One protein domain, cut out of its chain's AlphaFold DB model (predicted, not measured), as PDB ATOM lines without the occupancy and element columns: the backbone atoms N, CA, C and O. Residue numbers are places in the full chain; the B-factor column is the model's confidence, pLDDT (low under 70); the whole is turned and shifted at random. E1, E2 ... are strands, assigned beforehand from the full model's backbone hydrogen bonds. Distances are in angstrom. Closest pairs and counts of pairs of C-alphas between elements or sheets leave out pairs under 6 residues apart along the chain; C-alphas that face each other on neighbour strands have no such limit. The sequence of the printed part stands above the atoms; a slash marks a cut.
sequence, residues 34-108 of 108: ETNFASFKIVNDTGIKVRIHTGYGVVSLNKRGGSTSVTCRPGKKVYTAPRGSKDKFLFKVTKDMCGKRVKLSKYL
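This is residues 34 to 108 of the 108 residues of an uncharacterized protein of Microscilla marina ATCC 23134 (UniProt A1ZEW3). With little regular structure, two small sheets, E3-E2-E5-E6, antiparallel, and E4-E1-E7, mixed, lie partly face to face as a small sandwich, and residues 34 to 37 stick out as a tail. The printed part has 75 residues with seven named strands, E1 to E7, and no named helix: all strand, though under half of the residues are in named elements. The whole is compact, radius of gyration of the C-alphas 11.7 A, spans 37 by 23 by 17 A.

E1, residues 39 to 43, is antiparallel to E4, residues 67 to 71; N 40 and O 70, 2.9 A, are within hydrogen-bond range. E1 is parallel to E7, residues 101 to 103, with N 43 and O 102 at 2.8 A. E2, residues 50 to 53, forms a hairpin with E3, residues 58 to 61; N 52 and O 59 are at 2.9 A. E5, residues 77 to 80, is antiparallel to E2, with N 53 and O 79 at 2.8 A, and forms a hairpin with E6, residues 89 to 92, with N 78 and O 91 at 2.8 A.

E1, 12.9 A long, begins at C-alpha 39 (-12.909, -20.512, -28.084); E7 ends at C-alpha 103 (-13.430, -7.102, -33.661).

The printed part has no cut and no long link; residues 34 to 37 have pLDDT under 70.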
ATOM      1  N   GLU A  34     -18.866 -32.672 -21.844       41.78
ATOM      2  CA  GLU A  34     -17.877 -32.571 -22.883       41.78
ATOM      3  C   GLU A  34     -17.606 -31.069 -22.985       41.78
ATOM      4  O   GLU A  34     -18.309 -30.322 -23.664       41.78
ATOM      5  N   THR A  35     -16.676 -30.565 -22.168       47.41
ATOM      6  CA  THR A  35     -16.242 -29.181 -22.216       47.41
ATOM      7  C   THR A  35     -15.378 -29.110 -23.450       47.41
ATOM      8  O   THR A  35     -14.152 -29.073 -23.384       47.41
ATOM      9  N   ASN A  36     -16.030 -29.130 -24.606       50.59
ATOM     10  CA  ASN A  36     -15.490 -28.523 -25.788       50.59
ATOM     11  C   ASN A  36     -15.251 -27.077 -25.357       50.59
ATOM     12  O   ASN A  36     -16.204 -26.318 -25.160       50.59
ATOM     13  N   PHE A  37     -14.004 -26.754 -24.995       62.06
ATOM     14  CA  PHE A  37     -13.622 -25.436 -24.511       62.06
ATOM     15  C   PHE A  37     -13.808 -24.481 -25.683       62.06
ATOM     16  O   PHE A  37     -12.865 -24.191 -26.418       62.06
ATOM     17  N   ALA A  38     -15.050 -24.034 -25.879       85.62
ATOM     18  CA  ALA A  38     -15.413 -23.148 -26.958       85.62
ATOM     19  C   ALA A  38     -14.464 -21.958 -26.880       85.62
ATOM     20  O   ALA A  38     -14.268 -21.366 -25.819       85.62
ATOM     21  N   SER A  39     -13.804 -21.656 -27.986       93.50
ATOM     22  CA  SER A  39     -12.909 -20.512 -28.084       93.50
ATOM     23  C   SER A  39     -13.587 -19.425 -28.896       93.50
ATOM     24  O   SER A  39     -14.540 -19.671 -29.631       93.50
ATOM     25  N   PHE A  40     -13.128 -18.196 -28.735       95.31
ATOM     26  CA  PHE A  40     -13.502 -17.101 -29.614       95.31
ATOM     27  C   PHE A  40     -12.237 -16.396 -30.073       95.31
ATOM     28  O   PHE A  40     -11.203 -16.425 -29.403       95.31
ATOM     29  N   LYS A  41     -12.307 -15.773 -31.245       96.50
ATOM     30  CA  LYS A  41     -11.156 -15.110 -31.847       96.50
ATOM     31  C   LYS A  41     -11.286 -13.607 -31.664       96.50
ATOM     32  O   LYS A  41     -12.241 -13.013 -32.151       96.50
ATOM     33  N   ILE A  42     -10.310 -12.984 -31.019       97.00
ATOM     34  CA  ILE A  42     -10.176 -11.526 -31.001       97.00
ATOM     35  C   ILE A  42      -9.391 -11.130 -32.248       97.00
ATOM     36  O   ILE A  42      -8.315 -11.676 -32.491       97.00
ATOM     37  N   VAL A  43      -9.931 -10.214 -33.048       97.06
ATOM     38  CA  VAL A  43      -9.346  -9.756 -34.312       97.06
ATOM     39  C   VAL A  43      -8.994  -8.284 -34.190       97.06
ATOM     40  O   VAL A  43      -9.845  -7.466 -33.847       97.06
ATOM     41  N   ASN A  44      -7.743  -7.949 -34.494       97.44
ATOM     42  CA  ASN A  44      -7.324  -6.570 -34.655       97.44
ATOM     43  C   ASN A  44      -7.634  -6.084 -36.071       97.44
ATOM     44  O   ASN A  44      -6.941  -6.439 -37.022       97.44
ATOM     45  N   ASP A  45      -8.669  -5.268 -36.178       96.56
ATOM     46  CA  ASP A  45      -9.130  -4.614 -37.398       96.56
ATOM     47  C   ASP A  45      -8.966  -3.085 -37.343       96.56
ATOM     48  O   ASP A  45      -9.500  -2.376 -38.183       96.56
ATOM     49  N   THR A  46      -8.211  -2.572 -36.366       95.00
ATOM     50  CA  THR A  46      -8.046  -1.125 -36.131       95.00
ATOM     51  C   THR A  46      -6.969  -0.460 -36.988       95.00
ATOM     52  O   THR A  46      -6.832   0.758 -36.977       95.00
ATOM     53  N   GLY A  47      -6.144  -1.239 -37.694       93.44
ATOM     54  CA  GLY A  47      -5.030  -0.703 -38.482       93.44
ATOM     55  C   GLY A  47      -3.875  -0.121 -37.653       93.44
ATOM     56  O   GLY A  47      -2.957   0.463 -38.229       93.44
ATOM     57  N   ILE A  48      -3.876  -0.302 -36.325       94.50
ATOM     58  CA  ILE A  48      -2.782   0.048 -35.404       94.50
ATOM     59  C   ILE A  48      -2.315  -1.191 -34.631       94.50
ATOM     60  O   ILE A  48      -3.047  -2.168 -34.508       94.50
ATOM     61  N   LYS A  49      -1.076  -1.201 -34.122       95.81
ATOM     62  CA  LYS A  49      -0.606  -2.293 -33.251       95.81
ATOM     63  C   LYS A  49      -1.266  -2.146 -31.879       95.81
ATOM     64  O   LYS A  49      -1.121  -1.103 -31.250       95.81
ATOM     65  N   VAL A  50      -1.921  -3.198 -31.394       96.69
ATOM     66  CA  VAL A  50      -2.606  -3.196 -30.093       96.69
ATOM     67  C   VAL A  50      -2.048  -4.309 -29.220       96.69
ATOM     68  O   VAL A  50      -1.933  -5.453 -29.652       96.69
ATOM     69  N   ARG A  51      -1.717  -3.993 -27.968       97.38
ATOM     70  CA  ARG A  51      -1.417  -4.996 -26.940       97.38
ATOM     71  C   ARG A  51      -2.621  -5.120 -26.024       97.38
ATOM     72  O   ARG A  51      -3.103  -4.105 -25.523       97.38
ATOM     73  N   ILE A  52      -3.090  -6.342 -25.800       97.81
ATOM     74  CA  ILE A  52      -4.226  -6.629 -24.921       97.81
ATOM     75  C   ILE A  52      -3.830  -7.617 -23.833       97.81
ATOM     76  O   ILE A  52      -3.025  -8.513 -24.072       97.81
ATOM     77  N   HIS A  53      -4.436  -7.496 -22.658       97.81
ATOM     78  CA  HIS A  53      -4.369  -8.502 -21.610       97.81
ATOM     79  C   HIS A  53      -5.695  -9.268 -21.552       97.81
ATOM     80  O   HIS A  53      -6.738  -8.713 -21.210       97.81
ATOM     81  N   THR A  54      -5.656 -10.568 -21.848       95.81
ATOM     82  CA  THR A  54      -6.842 -11.449 -21.938       95.81
ATOM     83  C   THR A  54      -7.349 -11.956 -20.581       95.81
ATOM     84  O   THR A  54      -8.260 -12.777 -20.510       95.81
ATOM     85  N   GLY A  55      -6.721 -11.521 -19.486       91.19
ATOM     86  CA  GLY A  55      -6.901 -12.083 -18.149       91.19
ATOM     87  C   GLY A  55      -6.003 -13.284 -17.822       91.19
ATOM     88  O   GLY A  55      -5.953 -13.641 -16.649       91.19
ATOM     89  N   TYR A  56      -5.291 -13.857 -18.803       91.12
ATOM     90  CA  TYR A  56      -4.261 -14.897 -18.593       91.12
ATOM     91  C   TYR A  56      -2.859 -14.412 -18.933       91.12
ATOM     92  O   TYR A  56      -1.904 -14.731 -18.245       91.12
ATOM     93  N   GLY A  57      -2.751 -13.602 -19.979       95.56
ATOM     94  CA  GLY A  57      -1.484 -13.040 -20.403       95.56
ATOM     95  C   GLY A  57      -1.697 -11.872 -21.342       95.56
ATOM     96  O   GLY A  57      -2.839 -11.464 -21.603       95.56
ATOM     97  N   VAL A  58      -0.581 -11.345 -21.830       97.50
ATOM     98  CA  VAL A  58      -0.556 -10.256 -22.798       97.50
ATOM     99  C   VAL A  58      -0.335 -10.811 -24.190       97.50
ATOM    100  O   VAL A  58       0.565 -11.613 -24.417       97.50
ATOM    101  N   VAL A  59      -1.138 -10.335 -25.131       97.12
ATOM    102  CA  VAL A  59      -1.018 -10.660 -26.546       97.12
ATOM    103  C   VAL A  59      -0.796  -9.373 -27.322       97.12
ATOM    104  O   VAL A  59      -1.518  -8.392 -27.140       97.12
ATOM    105  N   SER A  60       0.209  -9.382 -28.193       96.81
ATOM    106  CA  SER A  60       0.441  -8.302 -29.150       96.81
ATOM    107  C   SER A  60      -0.233  -8.649 -30.472       96.81
ATOM    108  O   SER A  60       0.053  -9.686 -31.062       96.81
ATOM    109  N   LEU A  61      -1.119  -7.776 -30.941       96.62
ATOM    110  CA  LEU A  61      -1.811  -7.893 -32.216       96.62
ATOM    111  C   LEU A  61      -1.256  -6.831 -33.170       96.62
ATOM    112  O   LEU A  61      -1.279  -5.635 -32.877       96.62
ATOM    113  N   ASN A  62      -0.700  -7.277 -34.293       95.62
ATOM    114  CA  ASN A  62       0.069  -6.429 -35.203       95.62
ATOM    115  C   ASN A  62      -0.809  -5.466 -36.019       95.62
ATOM    116  O   ASN A  62      -2.024  -5.629 -36.112       95.62
ATOM    117  N   LYS A  63      -0.161  -4.450 -36.612       91.06
ATOM    118  CA  LYS A  63      -0.798  -3.355 -37.367       91.06
ATOM    119  C   LYS A  63      -1.552  -3.836 -38.614       91.06
ATOM    120  O   LYS A  63      -2.668  -3.403 -38.860       91.06
ATOM    121  N   ARG A  64      -0.947  -4.738 -39.396       88.38
ATOM    122  CA  ARG A  64      -1.497  -5.270 -40.663       88.38
ATOM    123  C   ARG A  64      -2.524  -6.390 -40.442       88.38
ATOM    124  O   ARG A  64      -2.615  -7.324 -41.228       88.38
ATOM    125  N   GLY A  65      -3.254  -6.318 -39.334       76.00
ATOM    126  CA  GLY A  65      -4.072  -7.408 -38.835       76.00
ATOM    127  C   GLY A  65      -3.333  -8.302 -37.841       76.00
ATOM    128  O   GLY A  65      -2.113  -8.277 -37.675       76.00
ATOM    129  N   GLY A  66      -4.120  -9.084 -37.122       91.31
ATOM    130  CA  GLY A  66      -3.651 -10.001 -36.098       91.31
ATOM    131  C   GLY A  66      -4.849 -10.592 -35.390       91.31
ATOM    132  O   GLY A  66      -5.874  -9.928 -35.227       91.31
ATOM    133  N   SER A  67      -4.754 -11.849 -34.986       95.75
ATOM    134  CA  SER A  67      -5.822 -12.457 -34.210       95.75
ATOM    135  C   SER A  67      -5.270 -13.402 -33.171       95.75
ATOM    136  O   SER A  67      -4.214 -13.995 -33.368       95.75
ATOM    137  N   THR A  68      -6.003 -13.549 -32.081       96.25
ATOM    138  CA  THR A  68      -5.686 -14.524 -31.046       96.25
ATOM    139  C   THR A  68      -6.939 -15.282 -30.661       96.25
ATOM    140  O   THR A  68      -8.034 -14.714 -30.639       96.25
ATOM    141  N   SER A  69      -6.777 -16.578 -30.423       95.31
ATOM    142  CA  SER A  69      -7.844 -17.421 -29.906       95.31
ATOM    143  C   SER A  69      -7.798 -17.386 -28.386       95.31
ATOM    144  O   SER A  69      -6.740 -17.585 -27.790       95.31
ATOM    145  N   VAL A  70      -8.937 -17.114 -27.760       94.69
ATOM    146  CA  VAL A  70      -9.074 -17.069 -26.307       94.69
ATOM    147  C   VAL A  70     -10.149 -18.063 -25.905       94.69
ATOM    148  O   VAL A  70     -11.223 -18.112 -26.509       94.69
ATOM    149  N   THR A  71      -9.876 -18.857 -24.872       93.62
ATOM    150  CA  THR A  71     -10.886 -19.729 -24.270       93.62
ATOM    151  C   THR A  71     -12.090 -18.892 -23.853       93.62
ATOM    152  O   THR A  71     -11.951 -17.912 -23.115       93.62
ATOM    153  N   CYS A  72     -13.280 -19.278 -24.300       93.19
ATOM    154  CA  CYS A  72     -14.495 -18.576 -23.944       93.19
ATOM    155  C   CYS A  72     -14.830 -18.858 -22.482       93.19
ATOM    156  O   CYS A  72     -15.344 -19.914 -22.122       93.19
ATOM    157  N   ARG A  73     -14.504 -17.897 -21.620       93.00
ATOM    158  CA  ARG A  73     -14.904 -17.898 -20.214       93.00
ATOM    159  C   ARG A  73     -15.757 -16.661 -19.961       93.00
ATOM    160  O   ARG A  73     -15.191 -15.598 -19.682       93.00
ATOM    161  N   PRO A  74     -17.093 -16.772 -20.095       93.88
ATOM    162  CA  PRO A  74     -17.998 -15.676 -19.797       93.88
ATOM    163  C   PRO A  74     -17.677 -15.088 -18.425       93.88
ATOM    164  O   PRO A  74     -17.435 -15.819 -17.469       93.88
ATOM    165  N   GLY A  75     -17.617 -13.766 -18.329       94.25
ATOM    166  CA  GLY A  75     -17.237 -13.096 -17.093       94.25
ATOM    167  C   GLY A  75     -15.818 -12.540 -17.062       94.25
ATOM    168  O   GLY A  75     -15.578 -11.547 -16.370       94.25
ATOM    169  N   LYS A  76     -14.885 -13.126 -17.824       95.00
ATOM    170  CA  LYS A  76     -13.506 -12.628 -17.897       95.00
ATOM    171  C   LYS A  76     -13.458 -11.250 -18.548       95.00
ATOM    172  O   LYS A  76     -14.191 -10.971 -19.489       95.00
ATOM    173  N   LYS A  77     -12.583 -10.389 -18.036       97.06
ATOM    174  CA  LYS A  77     -12.381  -9.023 -18.526       97.06
ATOM    175  C   LYS A  77     -11.108  -8.957 -19.366       97.06
ATOM    176  O   LYS A  77     -10.084  -9.517 -18.970       97.06
ATOM    177  N   VAL A  78     -11.191  -8.263 -20.493       97.31
ATOM    178  CA  VAL A  78     -10.082  -7.980 -21.404       97.31
ATOM    179  C   VAL A  78      -9.728  -6.499 -21.287       97.31
ATOM    180  O   VAL A  78     -10.616  -5.652 -21.194       97.31
ATOM    181  N   TYR A  79      -8.432  -6.203 -21.275       98.12
ATOM    182  CA  TYR A  79      -7.887  -4.854 -21.103       98.12
ATOM    183  C   TYR A  79      -6.889  -4.535 -22.215       98.12
ATOM    184  O   TYR A  79      -6.328  -5.455 -22.815       98.12
ATOM    185  N   THR A  80      -6.603  -3.259 -22.454       98.00
ATOM    186  CA  THR A  80      -5.365  -2.854 -23.126       98.00
ATOM    187  C   THR A  80      -4.166  -3.165 -22.227       98.00
ATOM    188  O   THR A  80      -4.296  -3.340 -21.012       98.00
ATOM    189  N   ALA A  81      -2.993  -3.297 -22.844       97.88
ATOM    190  CA  ALA A  81      -1.745  -3.579 -22.148       97.88
ATOM    191  C   ALA A  81      -0.519  -2.956 -22.837       97.88
ATOM    192  O   ALA A  81       0.416  -3.683 -23.193       97.88
ATOM    193  N   PRO A  82      -0.481  -1.623 -23.048       96.69
ATOM    194  CA  PRO A  82       0.614  -0.967 -23.767       96.69
ATOM    195  C   PRO A  82       1.981  -1.263 -23.133       96.69
ATOM    196  O   PRO A  82       2.948  -1.538 -23.846       96.69
ATOM    197  N   ARG A  83       2.032  -1.321 -21.795       95.88
ATOM    198  CA  ARG A  83       3.238  -1.597 -20.995       95.88
ATOM    199  C   ARG A  83       3.367  -3.053 -20.529       95.88
ATOM    200  O   ARG A  83       4.284  -3.374 -19.791       95.88
ATOM    201  N   GLY A  84       2.480  -3.950 -20.963       95.31
ATOM    202  CA  GLY A  84       2.493  -5.359 -20.544       95.31
ATOM    203  C   GLY A  84       1.734  -5.669 -19.245       95.31
ATOM    204  O   GLY A  84       1.615  -6.831 -18.878       95.31
ATOM    205  N   SER A  85       1.158  -4.668 -18.585       95.94
ATOM    206  CA  SER A  85       0.188  -4.829 -17.494       95.94
ATOM    207  C   SER A  85      -1.211  -4.398 -17.950       95.94
ATOM    208  O   SER A  85      -1.360  -3.822 -19.027       95.94
ATOM    209  N   LYS A  86      -2.254  -4.711 -17.169       97.69
ATOM    210  CA  LYS A  86      -3.624  -4.243 -17.452       97.69
ATOM    211  C   LYS A  86      -3.675  -2.718 -17.352       97.69
ATOM    212  O   LYS A  86      -3.183  -2.171 -16.373       97.69
ATOM    213  N   ASP A  87      -4.302  -2.082 -18.332       97.38
ATOM    214  CA  ASP A  87      -4.452  -0.628 -18.404       97.38
ATOM    215  C   ASP A  87      -5.940  -0.246 -18.549       97.38
ATOM    216  O   ASP A  87      -6.691  -0.315 -17.575       97.38
ATOM    217  N   LYS A  88      -6.428   0.055 -19.758       97.06
ATOM    218  CA  LYS A  88      -7.831   0.420 -20.012       97.06
ATOM    219  C   LYS A  88      -8.706  -0.821 -20.183       97.06
ATOM    220  O   LYS A  88      -8.353  -1.750 -20.907       97.06
ATOM    221  N   PHE A  89      -9.875  -0.850 -19.547       97.56
ATOM    222  CA  PHE A  89     -10.879  -1.892 -19.790       97.56
ATOM    223  C   PHE A  89     -11.409  -1.813 -21.229       97.56
ATOM    224  O   PHE A  89     -11.739  -0.727 -21.697       97.56
ATOM    225  N   LEU A  90     -11.506  -2.960 -21.909       96.94
ATOM    226  CA  LEU A  90     -12.093  -3.059 -23.250       96.94
ATOM    227  C   LEU A  90     -13.493  -3.667 -23.183       96.94
ATOM    228  O   LEU A  90     -14.478  -3.019 -23.516       96.94
ATOM    229  N   PHE A  91     -13.587  -4.922 -22.741       97.50
ATOM    230  CA  PHE A  91     -14.865  -5.619 -22.637       97.50
ATOM    231  C   PHE A  91     -14.808  -6.807 -21.683       97.50
ATOM    232  O   PHE A  91     -13.747  -7.309 -21.299       97.50
ATOM    233  N   LYS A  92     -15.998  -7.278 -21.313       96.75
ATOM    234  CA  LYS A  92     -16.216  -8.525 -20.585       96.75
ATOM    235  C   LYS A  92     -16.673  -9.588 -21.580       96.75
ATOM    236  O   LYS A  92     -17.557  -9.331 -22.389       96.75
ATOM    237  N   VAL A  93     -16.073 -10.771 -21.526       95.31
ATOM    238  CA  VAL A  93     -16.457 -11.911 -22.363       95.31
ATOM    239  C   VAL A  93     -17.887 -12.317 -22.012       95.31
ATOM    240  O   VAL A  93     -18.193 -12.549 -20.839       95.31
ATOM    241  N   THR A  94     -18.754 -12.413 -23.016       95.00
ATOM    242  CA  THR A  94     -20.131 -12.911 -22.881       95.00
ATOM    243  C   THR A  94     -20.272 -14.282 -23.544       95.00
ATOM    244  O   THR A  94     -19.418 -14.688 -24.333       95.00
ATOM    245  N   LYS A  95     -21.347 -15.014 -23.221       93.75
ATOM    246  CA  LYS A  95     -21.636 -16.319 -23.844       93.75
ATOM    247  C   LYS A  95     -21.808 -16.199 -25.363       93.75
ATOM    248  O   LYS A  95     -21.326 -17.049 -26.098       93.75
ATOM    249  N   ASP A  96     -22.385 -15.094 -25.830       93.56
ATOM    250  CA  ASP A  96     -22.660 -14.874 -27.255       93.56
ATOM    251  C   ASP A  96     -21.406 -14.653 -28.100       93.56
ATOM    252  O   ASP A  96     -21.491 -14.684 -29.328       93.56
ATOM    253  N   MET A  97     -20.255 -14.404 -27.467       94.56
ATOM    254  CA  MET A  97     -18.965 -14.289 -28.146       94.56
ATOM    255  C   MET A  97     -18.336 -15.654 -28.437       94.56
ATOM    256  O   MET A  97     -17.496 -15.737 -29.331       94.56
ATOM    257  N   CYS A  98     -18.714 -16.712 -27.710       93.94
ATOM    258  CA  CYS A  98     -18.132 -18.041 -27.886       93.94
ATOM    259  C   CYS A  98     -18.329 -18.535 -29.328       93.94
ATOM    260  O   CYS A  98     -19.412 -18.411 -29.894       93.94
ATOM    261  N   GLY A  99     -17.269 -19.065 -29.944       93.38
ATOM    262  CA  GLY A  99     -17.274 -19.524 -31.337       93.38
ATOM    263  C   GLY A  99     -17.236 -18.408 -32.387       93.38
ATOM    264  O   GLY A  99     -17.161 -18.698 -33.578       93.38
ATOM    265  N   LYS A 100     -17.261 -17.128 -31.986       94.75
ATOM    266  CA  LYS A 100     -17.315 -15.991 -32.914       94.75
ATOM    267  C   LYS A 100     -15.984 -15.256 -33.027       94.75
ATOM    268  O   LYS A 100     -15.031 -15.463 -32.271       94.75
ATOM    269  N   ARG A 101     -15.932 -14.356 -34.011       96.44
ATOM    270  CA  ARG A 101     -14.857 -13.376 -34.180       96.44
ATOM    271  C   ARG A 101     -15.299 -12.040 -33.592       96.44
ATOM    272  O   ARG A 101     -16.304 -11.475 -34.014       96.44
ATOM    273  N   VAL A 102     -14.537 -11.535 -32.633       96.56
ATOM    274  CA  VAL A 102     -14.770 -10.263 -31.951       96.56
ATOM    275  C   VAL A 102     -13.751  -9.251 -32.464       96.56
ATOM    276  O   VAL A 102     -12.547  -9.435 -32.296       96.56
ATOM    277  N   LYS A 103     -14.239  -8.201 -33.121       97.19
ATOM    278  CA  LYS A 103     -13.430  -7.102 -33.661       97.19
ATOM    279  C   LYS A 103     -13.050  -6.116 -32.558       97.19
ATOM    280  O   LYS A 103     -13.909  -5.756 -31.753       97.19
ATOM    281  N   LEU A 104     -11.788  -5.694 -32.522       96.12
ATOM    282  CA  LEU A 104     -11.286  -4.743 -31.528       96.12
ATOM    283  C   LEU A 104     -11.740  -3.308 -31.787       96.12
ATOM    284  O   LEU A 104     -11.917  -2.574 -30.821       96.12
ATOM    285  N   SER A 105     -12.004  -2.940 -33.043       95.56
ATOM    286  CA  SER A 105     -12.565  -1.630 -33.417       95.56
ATOM    287  C   SER A 105     -13.877  -1.283 -32.708       95.56
ATOM    288  O   SER A 105     -14.235  -0.119 -32.612       95.56
ATOM    289  N   LYS A 106     -14.599  -2.278 -32.176       96.50
ATOM    290  CA  LYS A 106     -15.836  -2.061 -31.411       96.50
ATOM    291  C   LYS A 106     -15.612  -1.533 -29.988       96.50
ATOM    292  O   LYS A 106     -16.586  -1.162 -29.343       96.50
ATOM    293  N   TYR A 107     -14.383  -1.583 -29.473       95.38
ATOM    294  CA  TYR A 107     -14.073  -1.316 -28.059       95.38
ATOM    295  C   TYR A 107     -12.918  -0.331 -27.845       95.38
ATOM    296  O   TYR A 107     -12.599  -0.016 -26.698       95.38
ATOM    297  N   LEU A 108     -12.257   0.091 -28.924       89.25
ATOM    298  CA  LEU A 108     -11.167   1.066 -28.921       89.25
ATOM    299  C   LEU A 108     -11.685   2.395 -29.452       89.25
ATOM    300  O   LEU A 108     -11.389   3.406 -28.776       89.25
TER     301      LEU A 108